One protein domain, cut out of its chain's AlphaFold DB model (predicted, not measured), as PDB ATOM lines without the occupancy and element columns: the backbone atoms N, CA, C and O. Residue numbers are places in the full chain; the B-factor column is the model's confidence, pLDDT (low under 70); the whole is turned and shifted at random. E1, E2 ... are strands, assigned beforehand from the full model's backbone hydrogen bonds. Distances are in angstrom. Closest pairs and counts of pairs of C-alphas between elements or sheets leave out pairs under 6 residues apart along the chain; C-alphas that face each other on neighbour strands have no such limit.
ATOM      1  N   CYS A 678     -42.955  24.527  39.560       90.19
ATOM      2  CA  CYS A 678     -42.396  25.116  40.770       90.19
ATOM      3  C   CYS A 678     -43.372  24.957  41.937       90.19
ATOM      4  O   CYS A 678     -44.374  25.656  42.068       90.19
ATOM      5  N   THR A 679     -43.106  23.952  42.776       89.38
ATOM      6  CA  THR A 679     -44.011  23.559  43.875       89.38
ATOM      7  C   THR A 679     -43.765  24.287  45.203       89.38
ATOM      8  O   THR A 679     -44.499  24.049  46.166       89.38
ATOM      9  N   VAL A 680     -42.754  25.159  45.257       86.69
ATOM     10  CA  VAL A 680     -42.436  26.036  46.394       86.69
ATOM     11  C   VAL A 680     -43.207  27.353  46.254       86.69
ATOM     12  O   VAL A 680     -43.352  27.894  45.162       86.69
ATOM     13  N   GLU A 681     -43.724  27.880  47.363       84.06
ATOM     14  CA  GLU A 681     -44.480  29.137  47.377       84.06
ATOM     15  C   GLU A 681     -43.532  30.336  47.194       84.06
ATOM     16  O   GLU A 681     -42.810  30.702  48.117       84.06
ATOM     17  N   GLY A 682     -43.539  30.944  46.002       80.19
ATOM     18  CA  GLY A 682     -42.690  32.093  45.656       80.19
ATOM     19  C   GLY A 682     -41.511  31.786  44.724       80.19
ATOM     20  O   GLY A 682     -40.754  32.705  44.411       80.19
ATOM     21  N   GLU A 683     -41.369  30.540  44.261       88.31
ATOM     22  CA  GLU A 683     -40.518  30.195  43.115       88.31
ATOM     23  C   GLU A 683     -41.320  30.267  41.805       88.31
ATOM     24  O   GLU A 683     -42.484  29.865  41.746       88.31
ATOM     25  N   VAL A 684     -40.678  30.750  40.745       89.50
ATOM     26  CA  VAL A 684     -41.184  30.817  39.368       89.50
ATOM     27  C   VAL A 684     -40.167  30.193  38.415       89.50
ATOM     28  O   VAL A 684     -39.014  29.974  38.780       89.50
ATOM     29  N   CYS A 685     -40.596  29.859  37.200       91.69
ATOM     30  CA  CYS A 685     -39.734  29.237  36.209       91.69
ATOM     31  C   CYS A 685     -38.938  30.309  35.452       91.69
ATOM     32  O   CYS A 685     -39.474  31.051  34.626       91.69
ATOM     33  N   THR A 686     -37.654  30.396  35.781       91.06
ATOM     34  CA  THR A 686     -36.707  31.392  35.278       91.06
ATOM     35  C   THR A 686     -35.834  30.763  34.191       91.06
ATOM     36  O   THR A 686     -35.221  29.719  34.443       91.06
ATOM     37  N   PRO A 687     -35.759  31.354  32.985       92.12
ATOM     38  CA  PRO A 687     -34.769  30.971  31.991       92.12
ATOM     39  C   PRO A 687     -33.392  31.515  32.395       92.12
ATOM     40  O   PRO A 687     -33.264  32.665  32.811       92.12
ATOM     41  N   THR A 688     -32.357  30.695  32.227       90.94
ATOM     42  CA  THR A 688     -30.959  31.081  32.432       90.94
ATOM     43  C   THR A 688     -30.119  30.484  31.311       90.94
ATOM     44  O   THR A 688     -30.109  29.264  31.121       90.94
ATOM     45  N   GLN A 689     -29.413  31.335  30.573       92.25
ATOM     46  CA  GLN A 689     -28.404  30.913  29.609       92.25
ATOM     47  C   GLN A 689     -27.130  30.508  30.355       92.25
ATOM     48  O   GLN A 689     -26.697  31.205  31.272       92.25
ATOM     49  N   ILE A 690     -26.541  29.373  29.985       91.56
ATOM     50  CA  ILE A 690     -25.261  28.900  30.526       91.56
ATOM     51  C   ILE A 690     -24.388  28.329  29.404       91.56
ATOM     52  O   ILE A 690     -24.899  28.045  28.319       91.56
ATOM     53  N   ALA A 691     -23.110  28.077  29.686       88.88
ATOM     54  CA  ALA A 691     -22.238  27.325  28.787       88.88
ATOM     55  C   ALA A 691     -22.548  25.809  28.784       88.88
ATOM     56  O   ALA A 691     -22.900  25.220  29.814       88.88
ATOM     57  N   ASP A 692     -22.380  25.159  27.631       85.12
ATOM     58  CA  ASP A 692     -22.306  23.700  27.498       85.12
ATOM     59  C   ASP A 692     -20.866  23.161  27.705       85.12
ATOM     60  O   ASP A 692     -19.935  23.909  28.000       85.12
ATOM     61  N   GLU A 693     -20.648  21.843  27.550       80.69
ATOM     62  CA  GLU A 693     -19.305  21.227  27.679       80.69
ATOM     63  C   GLU A 693     -18.291  21.676  26.597       80.69
ATOM     64  O   GLU A 693     -17.123  21.284  26.655       80.69
ATOM     65  N   ALA A 694     -18.717  22.456  25.600       79.00
ATOM     66  CA  ALA A 694     -17.902  22.979  24.506       79.00
ATOM     67  C   ALA A 694     -17.826  24.523  24.475       79.00
ATOM     68  O   ALA A 694     -17.126  25.058  23.615       79.00
ATOM     69  N   GLY A 695     -18.482  25.218  25.413       77.00
ATOM     70  CA  GLY A 695     -18.498  26.679  25.528       77.00
ATOM     71  C   GLY A 695     -19.627  27.388  24.771       77.00
ATOM     72  O   GLY A 695     -19.664  28.614  24.784       77.00
ATOM     73  N   ASN A 696     -20.551  26.663  24.131       82.75
ATOM     74  CA  ASN A 696     -21.701  27.270  23.448       82.75
ATOM     75  C   ASN A 696     -22.783  27.668  24.462       82.75
ATOM     76  O   ASN A 696     -22.926  27.019  25.502       82.75
ATOM     77  N   GLY A 697     -23.604  28.665  24.131       88.00
ATOM     78  CA  GLY A 697     -24.779  28.998  24.926       88.00
ATOM     79  C   GLY A 697     -25.867  27.929  24.821       88.00
ATOM     80  O   GLY A 697     -26.205  27.457  23.738       88.00
ATOM     81  N   ILE A 698     -26.465  27.578  25.958       91.88
ATOM     82  CA  ILE A 698     -27.699  26.789  26.030       91.88
ATOM     83  C   ILE A 698     -28.655  27.388  27.060       91.88
ATOM     84  O   ILE A 698     -28.254  27.760  28.165       91.88
ATOM     85  N   MET A 699     -29.950  27.420  26.739       93.06
ATOM     86  CA  MET A 699     -30.981  27.762  27.713       93.06
ATOM     87  C   MET A 699     -31.239  26.578  28.638       93.06
ATOM     88  O   MET A 699     -31.529  25.457  28.201       93.06
ATOM     89  N   LYS A 700     -31.205  26.854  29.940       92.75
ATOM     90  CA  LYS A 700     -31.806  26.021  30.981       92.75
ATOM     91  C   LYS A 700     -32.905  26.807  31.686       92.75
ATOM     92  O   LYS A 700     -33.018  28.020  31.554       92.75
ATOM     93  N   PHE A 701     -33.745  26.079  32.406       92.94
ATOM     94  CA  PHE A 701     -34.941  26.602  33.052       92.94
ATOM     95  C   PHE A 701     -34.969  26.074  34.478       92.94
ATOM     96  O   PHE A 701     -34.973  24.855  34.684       92.94
ATOM     97  N   TYR A 702     -34.979  26.972  35.458       93.00
ATOM     98  CA  TYR A 702     -34.913  26.628  36.875       93.00
ATOM     99  C   TYR A 702     -36.063  27.255  37.656       93.00
ATOM    100  O   TYR A 702     -36.457  28.387  37.391       93.00
ATOM    101  N   CYS A 703     -36.579  26.537  38.652       92.19
ATOM    102  CA  CYS A 703     -37.410  27.154  39.675       92.19
ATOM    103  C   CYS A 703     -36.520  28.024  40.558       92.19
ATOM    104  O   CYS A 703     -35.680  27.504  41.294       92.19
ATOM    105  N   THR A 704     -36.700  29.338  40.459       89.38
ATOM    106  CA  THR A 704     -36.014  30.320  41.295       89.38
ATOM    107  C   THR A 704     -37.042  31.256  41.902       89.38
ATOM    108  O   THR A 704     -38.041  31.629  41.293       89.38
ATOM    109  N   SER A 705     -36.776  31.675  43.122       81.88
ATOM    110  CA  SER A 705     -37.284  32.921  43.662       81.88
ATOM    111  C   SER A 705     -36.412  34.088  43.152       81.88
ATOM    112  O   SER A 705     -35.723  33.985  42.136       81.88
ATOM    113  N   ASN A 706     -36.463  35.213  43.858       70.44
ATOM    114  CA  ASN A 706     -35.632  36.395  43.640       70.44
ATOM    115  C   ASN A 706     -35.239  36.899  45.041       70.44
ATOM    116  O   ASN A 706     -36.126  37.039  45.895       70.44
ATOM    117  N   ALA A 707     -33.945  37.119  45.292       60.91
ATOM    118  CA  ALA A 707     -33.417  37.553  46.586       60.91
ATOM    119  C   ALA A 707     -34.062  38.843  47.126       60.91
ATOM    120  O   ALA A 707     -34.350  38.930  48.323       60.91
ATOM    121  N   ASN A 708     -34.322  39.837  46.270       66.00
ATOM    122  CA  ASN A 708     -34.825  41.140  46.692       66.00
ATOM    123  C   ASN A 708     -36.371  41.127  46.798       66.00
ATOM    124  O   ASN A 708     -37.067  41.017  45.786       66.00
ATOM    125  N   PRO A 709     -36.965  41.243  48.005       60.50
ATOM    126  CA  PRO A 709     -38.416  41.175  48.189       60.50
ATOM    127  C   PRO A 709     -39.162  42.441  47.740       60.50
ATOM    128  O   PRO A 709     -40.390  42.418  47.695       60.50
ATOM    129  N   TRP A 710     -38.453  43.535  47.442       57.56
ATOM    130  CA  TRP A 710     -39.046  44.823  47.069       57.56
ATOM    131  C   TRP A 710     -39.233  44.980  45.557       57.56
ATOM    132  O   TRP A 710     -40.100  45.735  45.125       57.56
ATOM    133  N   VAL A 711     -38.463  44.230  44.763       60.97
ATOM    134  CA  VAL A 711     -38.315  44.404  43.310       60.97
ATOM    135  C   VAL A 711     -38.891  43.181  42.577       60.97
ATOM    136  O   VAL A 711     -38.191  42.476  41.850       60.97
ATOM    137  N   LYS A 712     -40.178  42.884  42.823       71.19
ATOM    138  CA  LYS A 712     -40.882  41.702  42.284       71.19
ATOM    139  C   LYS A 712     -42.173  42.060  41.554       71.19
ATOM    140  O   LYS A 712     -43.188  42.356  42.180       71.19
ATOM    141  N   GLY A 713     -42.133  41.963  40.231       79.94
ATOM    142  CA  GLY A 713     -43.299  41.957  39.358       79.94
ATOM    143  C   GLY A 713     -43.835  40.540  39.153       79.94
ATOM    144  O   GLY A 713     -43.071  39.609  38.874       79.94
ATOM    145  N   GLU A 714     -45.151  40.392  39.277       87.12
ATOM    146  CA  GLU A 714     -45.909  39.240  38.770       87.12
ATOM    147  C   GLU A 714     -46.254  39.442  37.279       87.12
ATOM    148  O   GLU A 714     -46.104  40.537  36.731       87.12
ATOM    149  N   HIS A 715     -46.748  38.399  36.607       90.38
ATOM    150  CA  HIS A 715     -47.191  38.463  35.210       90.38
ATOM    151  C   HIS A 715     -48.145  39.651  34.936       90.38
ATOM    152  O   HIS A 715     -49.064  39.926  35.711       90.38
ATOM    153  N   GLY A 716     -47.918  40.377  33.838       88.88
ATOM    154  CA  GLY A 716     -48.671  41.579  33.446       88.88
ATOM    155  C   GLY A 716     -48.305  42.869  34.199       88.88
ATOM    156  O   GLY A 716     -48.765  43.951  33.828       88.88
ATOM    157  N   ASN A 717     -47.458  42.807  35.234       90.25
ATOM    158  CA  ASN A 717     -46.958  44.012  35.909       90.25
ATOM    159  C   ASN A 717     -46.028  44.793  34.964       90.25
ATOM    160  O   ASN A 717     -45.234  44.185  34.248       90.25
ATOM    161  N   ILE A 718     -46.097  46.131  34.979       87.88
ATOM    162  CA  ILE A 718     -45.125  46.987  34.273       87.88
ATOM    163  C   ILE A 718     -43.751  46.829  34.939       87.88
ATOM    164  O   ILE A 718     -43.682  46.739  36.165       87.88
ATOM    165  N   CYS A 719     -42.686  46.808  34.138       85.25
ATOM    166  CA  CYS A 719     -41.316  46.553  34.581       85.25
ATOM    167  C   CYS A 719     -40.280  47.476  33.909       85.25
ATOM    168  O   CYS A 719     -40.570  48.153  32.917       85.25
ATOM    169  N   GLY A 720     -39.058  47.479  34.450       75.25
ATOM    170  CA  GLY A 720     -37.933  48.314  34.011       75.25
ATOM    171  C   GLY A 720     -37.779  49.603  34.829       75.25
ATOM    172  O   GLY A 720     -38.632  49.925  35.657       75.25
ATOM    173  N   GLY A 721     -36.689  50.345  34.595       65.62
ATOM    174  CA  GLY A 721     -36.234  51.456  35.454       65.62
ATOM    175  C   GLY A 721     -37.314  52.472  35.847       65.62
ATOM    176  O   GLY A 721     -37.489  52.740  37.029       65.62
ATOM    177  N   ASP A 722     -38.131  52.941  34.895       68.81
ATOM    178  CA  ASP A 722     -39.222  53.907  35.141       68.81
ATOM    179  C   ASP A 722     -40.305  53.430  36.138       68.81
ATOM    180  O   ASP A 722     -41.166  54.213  36.545       68.81
ATOM    181  N   SER A 723     -40.309  52.141  36.493       70.88
ATOM    182  CA  SER A 723     -41.290  51.508  37.384       70.88
ATOM    183  C   SER A 723     -40.728  51.053  38.736       70.88
ATOM    184  O   SER A 723     -41.517  50.815  39.649       70.88
ATOM    185  N   GLY A 724     -39.404  50.902  38.869       70.12
ATOM    186  CA  GLY A 724     -38.773  50.262  40.032       70.12
ATOM    187  C   GLY A 724     -39.085  48.763  40.193       70.12
ATOM    188  O   GLY A 724     -38.925  48.215  41.280       70.12
ATOM    189  N   VAL A 725     -39.570  48.091  39.139       76.06
ATOM    190  CA  VAL A 725     -39.989  46.679  39.170       76.06
ATOM    191  C   VAL A 725     -39.147  45.841  38.203       76.06
ATOM    192  O   VAL A 725     -39.142  46.089  36.997       76.06
ATOM    193  N   SER A 726     -38.495  44.798  38.725       79.12
ATOM    194  CA  SER A 726     -37.977  43.674  37.933       79.12
ATOM    195  C   SER A 726     -38.927  42.482  38.023       79.12
ATOM    196  O   SER A 726     -39.670  42.324  38.994       79.12
ATOM    197  N   CYS A 727     -38.938  41.644  36.996       84.19
ATOM    198  CA  CYS A 727     -39.841  40.505  36.905       84.19
ATOM    199  C   CYS A 727     -39.326  39.330  37.729       84.19
ATOM    200  O   CYS A 727     -38.128  39.050  37.743       84.19
ATOM    201  N   SER A 728     -40.232  38.607  38.391       83.06
ATOM    202  CA  SER A 728     -39.853  37.513  39.300       83.06
ATOM    203  C   SER A 728     -39.023  36.414  38.615       83.06
ATOM    204  O   SER A 728     -38.179  35.806  39.264       83.06
ATOM    205  N   ASN A 729     -39.223  36.216  37.307       83.12
ATOM    206  CA  ASN A 729     -38.492  35.298  36.427       83.12
ATOM    207  C   ASN A 729     -37.571  36.016  35.410       83.12
ATOM    208  O   ASN A 729     -37.215  35.432  34.391       83.12
ATOM    209  N   ARG A 730     -37.247  37.299  35.635       83.69
ATOM    210  CA  ARG A 730     -36.407  38.175  34.780       83.69
ATOM    211  C   ARG A 730     -36.965  38.538  33.399       83.69
ATOM    212  O   ARG A 730     -36.404  39.410  32.743       83.69
ATOM    213  N   MET A 731     -38.095  37.974  32.974       87.69
ATOM    214  CA  MET A 731     -38.671  38.226  31.647       87.69
ATOM    215  C   MET A 731     -39.458  39.546  31.583       87.69
ATOM    216  O   MET A 731     -40.686  39.554  31.473       87.69
ATOM    217  N   CYS A 732     -38.737  40.671  31.646       88.56
ATOM    218  CA  CYS A 732     -39.258  42.004  31.345       88.56
ATOM    219  C   CYS A 732     -39.132  42.289  29.844       88.56
ATOM    220  O   CYS A 732     -38.027  42.475  29.339       88.56
ATOM    221  N   LEU A 733     -40.254  42.332  29.122       89.94
ATOM    222  CA  LEU A 733     -40.270  42.485  27.663       89.94
ATOM    223  C   LEU A 733     -41.068  43.712  27.227       89.94
ATOM    224  O   LEU A 733     -42.022  44.104  27.892       89.94
ATOM    225  N   ASN A 734     -40.745  44.255  26.050       89.06
ATOM    226  CA  ASN A 734     -41.683  45.071  25.274       89.06
ATOM    227  C   ASN A 734     -42.797  44.149  24.749       89.06
ATOM    228  O   ASN A 734     -42.569  43.408  23.795       89.06
ATOM    229  N   LEU A 735     -43.966  44.161  25.392       86.00
ATOM    230  CA  LEU A 735     -45.048  43.214  25.111       86.00
ATOM    231  C   LEU A 735     -45.925  43.641  23.922       86.00
ATOM    232  O   LEU A 735     -46.289  42.794  23.113       86.00
ATOM    233  N   ASP A 736     -46.246  44.935  23.810       85.56
ATOM    234  CA  ASP A 736     -46.975  45.533  22.673       85.56
ATOM    235  C   ASP A 736     -46.772  47.069  22.648       85.56
ATOM    236  O   ASP A 736     -46.029  47.624  23.469       85.56
ATOM    237  N   VAL A 737     -47.439  47.778  21.733       83.19
ATOM    238  CA  VAL A 737     -47.611  49.238  21.747       83.19
ATOM    239  C   VAL A 737     -49.043  49.644  22.116       83.19
ATOM    240  O   VAL A 737     -50.014  49.088  21.612       83.19
ATOM    241  N   ASP A 738     -49.196  50.654  22.972       81.56
ATOM    242  CA  ASP A 738     -50.519  51.137  23.376       81.56
ATOM    243  C   ASP A 738     -51.202  52.043  22.333       81.56
ATOM    244  O   ASP A 738     -50.640  52.422  21.304       81.56
ATOM    245  N   ALA A 739     -52.455  52.412  22.610       82.19
ATOM    246  CA  ALA A 739     -53.293  53.194  21.701       82.19
ATOM    247  C   ALA A 739     -52.793  54.631  21.427       82.19
ATOM    248  O   ALA A 739     -53.264  55.253  20.471       82.19
ATOM    249  N   ASP A 740     -51.866  55.155  22.238       83.44
ATOM    250  CA  ASP A 740     -51.184  56.435  22.006       83.44
ATOM    251  C   ASP A 740     -49.816  56.246  21.303       83.44
ATOM    252  O   ASP A 740     -49.224  57.220  20.832       83.44
ATOM    253  N   GLY A 741     -49.356  54.996  21.144       84.75
ATOM    254  CA  GLY A 741     -48.156  54.597  20.401       84.75
ATOM    255  C   GLY A 741     -46.916  54.342  21.262       84.75
ATOM    256  O   GLY A 741     -45.812  54.300  20.719       84.75
ATOM    257  N   ASN A 742     -47.068  54.199  22.582       83.69
ATOM    258  CA  ASN A 742     -45.955  53.960  23.506       83.69
ATOM    259  C   ASN A 742     -45.679  52.455  23.641       83.69
ATOM    260  O   ASN A 742     -46.620  51.669  23.690       83.69
ATOM    261  N   GLN A 743     -44.412  52.043  23.756       87.06
ATOM    262  CA  GLN A 743     -44.075  50.650  24.084       87.06
ATOM    263  C   GLN A 743     -44.492  50.317  25.521       87.06
ATOM    264  O   GLN A 743     -44.122  51.022  26.463       87.06
ATOM    265  N   VAL A 744     -45.228  49.219  25.693       85.50
ATOM    266  CA  VAL A 744     -45.637  48.708  27.003       85.50
ATOM    267  C   VAL A 744     -44.665  47.618  27.429       85.50
ATOM    268  O   VAL A 744     -44.712  46.491  26.933       85.50
ATOM    269  N   ARG A 745     -43.778  47.959  28.368       89.38
ATOM    270  CA  ARG A 745     -42.924  46.980  29.049       89.38
ATOM    271  C   ARG A 745     -43.715  46.262  30.134       89.38
ATOM    272  O   ARG A 745     -44.382  46.923  30.930       89.38
ATOM    273  N   GLY A 746     -43.621  44.938  30.186       89.94
ATOM    274  CA  GLY A 746     -44.271  44.147  31.223       89.94
ATOM    275  C   GLY A 746     -43.659  42.766  31.430       89.94
ATOM    276  O   GLY A 746     -42.953  42.238  30.569       89.94
ATOM    277  N   CYS A 747     -43.938  42.197  32.599       91.81
ATOM    278  CA  CYS A 747     -43.497  40.862  32.978       91.81
ATOM    279  C   CYS A 747     -44.323  39.776  32.295       91.81
ATOM    280  O   CYS A 747     -45.554  39.815  32.339       91.81
ATOM    281  N   THR A 748     -43.651  38.770  31.738       92.38
ATOM    282  CA  THR A 748     -44.284  37.566  31.184       92.38
ATOM    283  C   THR A 748     -43.813  36.292  31.891       92.38
ATOM    284  O   THR A 748     -42.767  36.280  32.529       92.38
ATOM    285  N   ASP A 749     -44.584  35.212  31.772       92.31
ATOM    286  CA  ASP A 749     -44.263  33.888  32.319       92.31
ATOM    287  C   ASP A 749     -43.738  32.959  31.216       92.31
ATOM    288  O   ASP A 749     -44.161  33.059  30.063       92.31
ATOM    289  N   THR A 750     -42.861  32.015  31.572       93.00
ATOM    290  CA  THR A 750     -42.435  30.932  30.667       93.00
ATOM    291  C   THR A 750     -43.487  29.825  30.590       93.00
ATOM    292  O   THR A 750     -44.081  29.465  31.615       93.00
ATOM    293  N   CYS A 751     -43.675  29.231  29.413       93.06
ATOM    294  CA  CYS A 751     -44.787  28.320  29.137       93.06
ATOM    295  C   CYS A 751     -44.397  27.120  28.261       93.06
ATOM    296  O   CYS A 751     -43.492  27.188  27.437       93.06
ATOM    297  N   ARG A 752     -45.138  26.011  28.391       92.12
ATOM    298  CA  ARG A 752     -45.035  24.839  27.496       92.12
ATOM    299  C   ARG A 752     -46.015  24.887  26.323       92.12
ATOM    300  O   ARG A 752     -45.847  24.177  25.337       92.12
ATOM    301  N   SER A 753     -47.113  25.609  26.523       92.06
ATOM    302  CA  SER A 753     -48.283  25.707  25.648       92.06
ATOM    303  C   SER A 753     -49.174  26.841  26.148       92.06
ATOM    304  O   SER A 753     -49.072  27.241  27.311       92.06
ATOM    305  N   SER A 754     -50.090  27.329  25.320       92.62
ATOM    306  CA  SER A 754     -51.000  28.436  25.649       92.62
ATOM    307  C   SER A 754     -51.955  28.101  26.804       92.62
ATOM    308  O   SER A 754     -52.517  28.995  27.429       92.62
ATOM    309  N   ALA A 755     -52.088  26.815  27.153       89.81
ATOM    310  CA  ALA A 755     -52.815  26.351  28.333       89.81
ATOM    311  C   ALA A 755     -52.114  26.653  29.677       89.81
ATOM    312  O   ALA A 755     -52.782  26.606  30.712       89.81
ATOM    313  N   ASP A 756     -50.812  26.966  29.676       91.44
ATOM    314  CA  ASP A 756     -50.086  27.434  30.868       91.44
ATOM    315  C   ASP A 756     -50.282  28.946  31.110       91.44
ATOM    316  O   ASP A 756     -50.023  29.426  32.213       91.44
ATOM    317  N   CYS A 757     -50.727  29.704  30.099       92.69
ATOM    318  CA  CYS A 757     -50.696  31.165  30.121       92.69
ATOM    319  C   CYS A 757     -51.906  31.816  30.828       92.69
ATOM    320  O   CYS A 757     -53.043  31.361  30.643       92.69
ATOM    321  N   PRO A 758     -51.705  32.908  31.601       91.75
ATOM    322  CA  PRO A 758     -52.789  33.650  32.249       91.75
ATOM    323  C   PRO A 758     -53.792  34.263  31.261       91.75
ATOM    324  O   PRO A 758     -53.421  34.840  30.246       91.75
ATOM    325  N   GLN A 759     -55.086  34.180  31.576       93.25
ATOM    326  CA  GLN A 759     -56.171  34.702  30.732       93.25
ATOM    327  C   GLN A 759     -56.980  35.749  31.500       93.25
ATOM    328  O   GLN A 759     -57.229  35.568  32.696       93.25
ATOM    329  N   ASN A 760     -57.425  36.815  30.824       93.31
ATOM    330  CA  ASN A 760     -58.025  37.997  31.454       93.31
ATOM    331  C   ASN A 760     -57.104  38.575  32.561       93.31
ATOM    332  O   ASN A 760     -57.483  38.662  33.734       93.31
ATOM    333  N   THR A 761     -55.881  38.963  32.199       93.06
ATOM    334  CA  THR A 761     -54.901  39.591  33.106       93.06
ATOM    335  C   THR A 761     -54.621  41.028  32.670       93.06
ATOM    336  O   THR A 761     -54.490  41.292  31.483       93.06
ATOM    337  N   GLU A 762     -54.591  41.973  33.613       92.50
ATOM    338  CA  GLU A 762     -54.358  43.399  33.330       92.50
ATOM    339  C   GLU A 762     -52.876  43.648  33.001       92.50
ATOM    340  O   GLU A 762     -52.014  43.358  33.829       92.50
ATOM    341  N   VAL A 763     -52.592  44.214  31.823       89.94
ATOM    342  CA  VAL A 763     -51.241  44.522  31.329       89.94
ATOM    343  C   VAL A 763     -51.108  46.026  31.072       89.94
ATOM    344  O   VAL A 763     -51.434  46.536  30.001       89.94
ATOM    345  N   GLY A 764     -50.630  46.765  32.076       85.00
ATOM    346  CA  GLY A 764     -50.290  48.191  31.959       85.00
ATOM    347  C   GLY A 764     -51.372  49.077  31.312       85.00
ATOM    348  O   GLY A 764     -52.504  49.139  31.792       85.00
ATOM    349  N   SER A 765     -51.020  49.798  30.237       85.31
ATOM    350  CA  SER A 765     -51.954  50.628  29.453       85.31
ATOM    351  C   SER A 765     -52.769  49.850  28.408       85.31
ATOM    352  O   SER A 765     -53.720  50.411  27.861       85.31
ATOM    353  N   LEU A 766     -52.468  48.565  28.172       86.00
ATOM    354  CA  LEU A 766     -53.251  47.680  27.294       86.00
ATOM    355  C   LEU A 766     -54.560  47.221  27.964       86.00
ATOM    356  O   LEU A 766     -55.505  46.841  27.274       86.00
ATOM    357  N   GLY A 767     -54.639  47.267  29.300       89.12
ATOM    358  CA  GLY A 767     -55.787  46.774  30.068       89.12
ATOM    359  C   GLY A 767     -55.827  45.241  30.144       89.12
ATOM    360  O   GLY A 767     -54.772  44.610  30.062       89.12
ATOM    361  N   PRO A 768     -57.004  44.608  30.310       93.56
ATOM    362  CA  PRO A 768     -57.097  43.155  30.402       93.56
ATOM    363  C   PRO A 768     -56.803  42.510  29.045       93.56
ATOM    364  O   PRO A 768     -57.433  42.867  28.052       93.56
ATOM    365  N   GLN A 769     -55.887  41.544  29.033       93.12
ATOM    366  CA  GLN A 769     -55.498  40.747  27.871       93.12
ATOM    367  C   GLN A 769     -55.653  39.246  28.152       93.12
ATOM    368  O   GLN A 769     -55.610  38.791  29.303       93.12
ATOM    369  N   ASN A 770     -55.838  38.483  27.080       94.00
ATOM    370  CA  ASN A 770     -55.569  37.050  27.054       94.00
ATOM    371  C   ASN A 770     -54.082  36.838  26.703       94.00
ATOM    372  O   ASN A 770     -53.405  37.793  26.333       94.00
ATOM    373  N   HIS A 771     -53.550  35.621  26.839       94.44
ATOM    374  CA  HIS A 771     -52.140  35.355  26.519       94.44
ATOM    375  C   HIS A 771     -51.938  34.020  25.799       94.44
ATOM    376  O   HIS A 771     -52.544  33.007  26.157       94.44
ATOM    377  N   ILE A 772     -51.039  34.014  24.818       95.31
ATOM    378  CA  ILE A 772     -50.647  32.837  24.033       95.31
ATOM    379  C   ILE A 772     -49.195  32.468  24.309       95.31
ATOM    380  O   ILE A 772     -48.355  33.340  24.521       95.31
ATOM    381  N   CYS A 773     -48.887  31.174  24.280       95.62
ATOM    382  CA  CYS A 773     -47.511  30.717  24.396       95.62
ATOM    383  C   CYS A 773     -46.831  30.797  23.029       95.62
ATOM    384  O   CYS A 773     -47.265  30.146  22.075       95.62
ATOM    385  N   ASN A 774     -45.777  31.602  22.931       95.44
ATOM    386  CA  ASN A 774     -44.989  31.766  21.718       95.44
ATOM    387  C   ASN A 774     -43.528  32.061  22.073       95.44
ATOM    388  O   ASN A 774     -43.237  32.683  23.093       95.44
ATOM    389  N   SER A 775     -42.599  31.619  21.232       95.31
ATOM    390  CA  SER A 775     -41.168  31.735  21.514       95.31
ATOM    391  C   SER A 775     -40.588  33.009  20.936       95.31
ATOM    392  O   SER A 775     -40.701  33.269  19.738       95.31
ATOM    393  N   ILE A 776     -39.926  33.776  21.794       93.12
ATOM    394  CA  ILE A 776     -39.055  34.874  21.383       93.12
ATOM    395  C   ILE A 776     -37.618  34.366  21.285       93.12
ATOM    396  O   ILE A 776     -37.247  33.429  21.997       93.12
ATOM    397  N   ARG A 777     -36.795  34.998  20.444       90.88
ATOM    398  CA  ARG A 777     -35.344  34.872  20.592       90.88
ATOM    399  C   ARG A 777     -34.932  35.567  21.885       90.88
ATOM    400  O   ARG A 777     -35.361  36.691  22.141       90.88
ATOM    401  N   TYR A 778     -34.116  34.880  22.669       88.94
ATOM    402  CA  TYR A 778     -33.511  35.361  23.903       88.94
ATOM    403  C   TYR A 778     -32.062  35.797  23.662       88.94
ATOM    404  O   TYR A 778     -31.691  36.902  24.037       88.94
ATOM    405  N   SER A 779     -31.288  34.966  22.960       88.50
ATOM    406  CA  SER A 779     -29.871  35.188  22.654       88.50
ATOM    407  C   SER A 779     -29.569  34.826  21.201       88.50
ATOM    408  O   SER A 779     -30.269  34.013  20.591       88.50
ATOM    409  N   PHE A 780     -28.534  35.459  20.653       85.31
ATOM    410  CA  PHE A 780     -27.988  35.201  19.321       85.31
ATOM    411  C   PHE A 780     -26.878  34.134  19.349       85.31
ATOM    412  O   PHE A 780     -26.172  33.949  18.368       85.31
ATOM    413  N   ASN A 781     -26.665  33.464  20.486       86.38
ATOM    414  CA  ASN A 781     -25.638  32.441  20.692       86.38
ATOM    415  C   ASN A 781     -24.201  32.884  20.307       86.38
ATOM    416  O   ASN A 781     -23.396  32.076  19.849       86.38
ATOM    417  N   GLY A 782     -23.863  34.171  20.478       79.06
ATOM    418  CA  GLY A 782     -22.558  34.718  20.061       79.06
ATOM    419  C   GLY A 782     -22.336  34.703  18.538       79.06
ATOM    420  O   GLY A 782     -21.202  34.745  18.065       79.06
ATOM    421  N   SER A 783     -23.421  34.601  17.767       81.00
ATOM    422  CA  SER A 783     -23.451  34.311  16.335       81.00
ATOM    423  C   SER A 783     -24.256  35.375  15.574       81.00
ATOM    424  O   SER A 783     -25.037  36.137  16.139       81.00
ATOM    425  N   ALA A 784     -24.053  35.431  14.257       80.31
ATOM    426  CA  ALA A 784     -24.920  36.157  13.323       80.31
ATOM    427  C   ALA A 784     -25.657  35.206  12.353       80.31
ATOM    428  O   ALA A 784     -26.367  35.661  11.451       80.31
ATOM    429  N   ASP A 785     -25.465  33.894  12.517       84.06
ATOM    430  CA  ASP A 785     -26.374  32.877  11.992       84.06
ATOM    431  C   ASP A 785     -27.649  32.863  12.862       84.06
ATOM    432  O   ASP A 785     -27.646  33.344  13.991       84.06
ATOM    433  N   THR A 786     -28.762  32.378  12.319       86.06
ATOM    434  CA  THR A 786     -30.044  32.273  13.042       86.06
ATOM    435  C   THR A 786     -30.457  30.830  13.311       86.06
ATOM    436  O   THR A 786     -31.432  30.583  14.018       86.06
ATOM    437  N   ASP A 787     -29.748  29.858  12.737       88.81
ATOM    438  CA  ASP A 787     -30.076  28.441  12.901       88.81
ATOM    439  C   ASP A 787     -29.662  27.902  14.290       88.81
ATOM    440  O   ASP A 787     -30.197  26.870  14.721       88.81
ATOM    441  N   ASP A 788     -28.769  28.610  14.999       87.12
ATOM    442  CA  ASP A 788     -28.329  28.351  16.378       87.12
ATOM    443  C   ASP A 788     -28.871  29.335  17.442       87.12
ATOM    444  O   ASP A 788     -28.689  29.079  18.631       87.12
ATOM    445  N   ASP A 789     -29.623  30.374  17.040       90.81
ATOM    446  CA  ASP A 789     -30.324  31.327  17.927       90.81
ATOM    447  C   ASP A 789     -31.024  30.620  19.116       90.81
ATOM    448  O   ASP A 789     -31.761  29.637  18.945       90.81
ATOM    449  N   LEU A 790     -30.880  31.163  20.328       93.25
ATOM    450  CA  LEU A 790     -31.511  30.628  21.537       93.25
ATOM    451  C   LEU A 790     -32.899  31.236  21.750       93.25
ATOM    452  O   LEU A 790     -33.059  32.457  21.778       93.25
ATOM    453  N   PHE A 791     -33.912  30.390  21.950       94.25
ATOM    454  CA  PHE A 791     -35.303  30.811  22.135       94.25
ATOM    455  C   PHE A 791     -35.820  30.535  23.551       94.25
ATOM    456  O   PHE A 791     -35.364  29.622  24.242       94.25
ATOM    457  N   VAL A 792     -36.817  31.315  23.973       94.38
ATOM    458  CA  VAL A 792     -37.565  31.104  25.219       94.38
ATOM    459  C   VAL A 792     -39.072  31.211  24.932       94.38
ATOM    460  O   VAL A 792     -39.517  32.251  24.434       94.38
ATOM    461  N   PRO A 793     -39.879  30.176  25.248       95.00
ATOM    462  CA  PRO A 793     -41.330  30.213  25.104       95.00
ATOM    463  C   PRO A 793     -41.960  31.012  26.248       95.00
ATOM    464  O   PRO A 793     -41.824  30.660  27.423       95.00
ATOM    465  N   VAL A 794     -42.659  32.092  25.898       94.50
ATOM    466  CA  VAL A 794     -43.270  33.040  26.838       94.50
ATOM    467  C   VAL A 794     -44.741  33.306  26.522       94.50
ATOM    468  O   VAL A 794     -45.203  33.144  25.393       94.50
ATOM    469  N   CYS A 795     -45.481  33.745  27.536       94.75
ATOM    470  CA  CYS A 795     -46.879  34.143  27.422       94.75
ATOM    471  C   CYS A 795     -47.005  35.586  26.898       94.75
ATOM    472  O   CYS A 795     -46.998  36.542  27.678       94.75
ATOM    473  N   LEU A 796     -47.097  35.757  25.580       94.06
ATOM    474  CA  LEU A 796     -47.301  37.065  24.941       94.06
ATOM    475  C   LEU A 796     -48.780  37.488  25.020       94.06
ATOM    476  O   LEU A 796     -49.645  36.607  24.971       94.06
ATOM    477  N   PRO A 797     -49.093  38.795  25.148       93.50
ATOM    478  CA  PRO A 797     -50.473  39.268  25.187       93.50
ATOM    479  C   PRO A 797     -51.171  39.072  23.842       93.50
ATOM    480  O   PRO A 797     -50.556  39.108  22.779       93.50
ATOM    481  N   GLU A 798     -52.480  38.878  23.912       92.62
ATOM    482  CA  GLU A 798     -53.363  38.610  22.787       92.62
ATOM    483  C   GLU A 798     -54.778  39.118  23.124       92.62
ATOM    484  O   GLU A 798     -55.178  39.180  24.292       92.62
ATOM    485  N   SER A 799     -55.545  39.491  22.099       88.06
ATOM    486  CA  SER A 799     -56.846  40.142  22.241       88.06
ATOM    487  C   SER A 799     -57.811  39.354  23.132       88.06
ATOM    488  O   SER A 799     -57.980  38.141  23.003       88.06
ATOM    489  N   MET A 800     -58.547  40.069  23.987       91.75
ATOM    490  CA  MET A 800     -59.662  39.508  24.764       91.75
ATOM    491  C   MET A 800     -60.804  38.941  23.901       91.75
ATOM    492  O   MET A 800     -61.631  38.192  24.427       91.75
ATOM    493  N   ASP A 801     -60.869  39.297  22.613       90.94
ATOM    494  CA  ASP A 801     -61.823  38.731  21.650       90.94
ATOM    495  C   ASP A 801     -61.323  37.398  21.028       90.94
ATOM    496  O   ASP A 801     -62.134  36.625  20.517       90.94
TER     497      ASP A 801
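AT A GLANCE: This is residues 678 to 801 of the 927 residues of an uncharacterized protein of Myxococcales bacterium (UniProt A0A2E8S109). A long, bent strand hairpin, E6 and E7, with short E5 beside one end of E6, forms a twisted sheet; the hairpin E1 and E2 packs partly face to face with it as a loose sandwich, and a third hairpin, E3 and E4, packs through E3 on E7. Two long unnamed stretches join these hairpins. The printed part has 124 residues and seven named strands, E1 to E7 in chain order, with no named helix; the class is all strand, though 52 residues are in named strands. It is compact, with a radius of gyration of the C-alphas of 15.2 A and spans of 45 by 34 by 31 A.

HOW THE PARTS SIT: E5 (761 to 763), E6 (767 to 779) and E7 (790 to 798) form a meander, each strand the antiparallel neighbour of the one before; N 772 and O 796 are 2.9 A apart, N 763 and O 767 2.8 A. E6 bends by 83 degrees at residue 770. E1 (684 to 691) and E2 (697 to 704) are an antiparallel hairpin, with N 688 and O 700 at 2.8 A; the closest C-alphas of E2 and E7 are Met 699 and Leu 790, 6.8 A. E3 (732 to 737) and E4 (743 to 747) are another, with N 735 and O 744 at 2.9 A; Leu 735 and Leu 796 have the closest C-alphas of E3 and E7, 6.6 A.

IN THESE COORDINATES: E1 starts at C-alpha 684 (-41.184, 30.817, 39.368) and spans 22.0 A; E2 spans 19.9 A. E6 spans 29.3 A, and E7 spans 23.3 A to C-alpha 798 (-53.363, 38.610, 22.787).

THE WHOLE: The printed part has no cut. The links E2 to E3 and E4 to E5 are long. Residues 707 to 711 and 721 to 722 have pLDDT under 70.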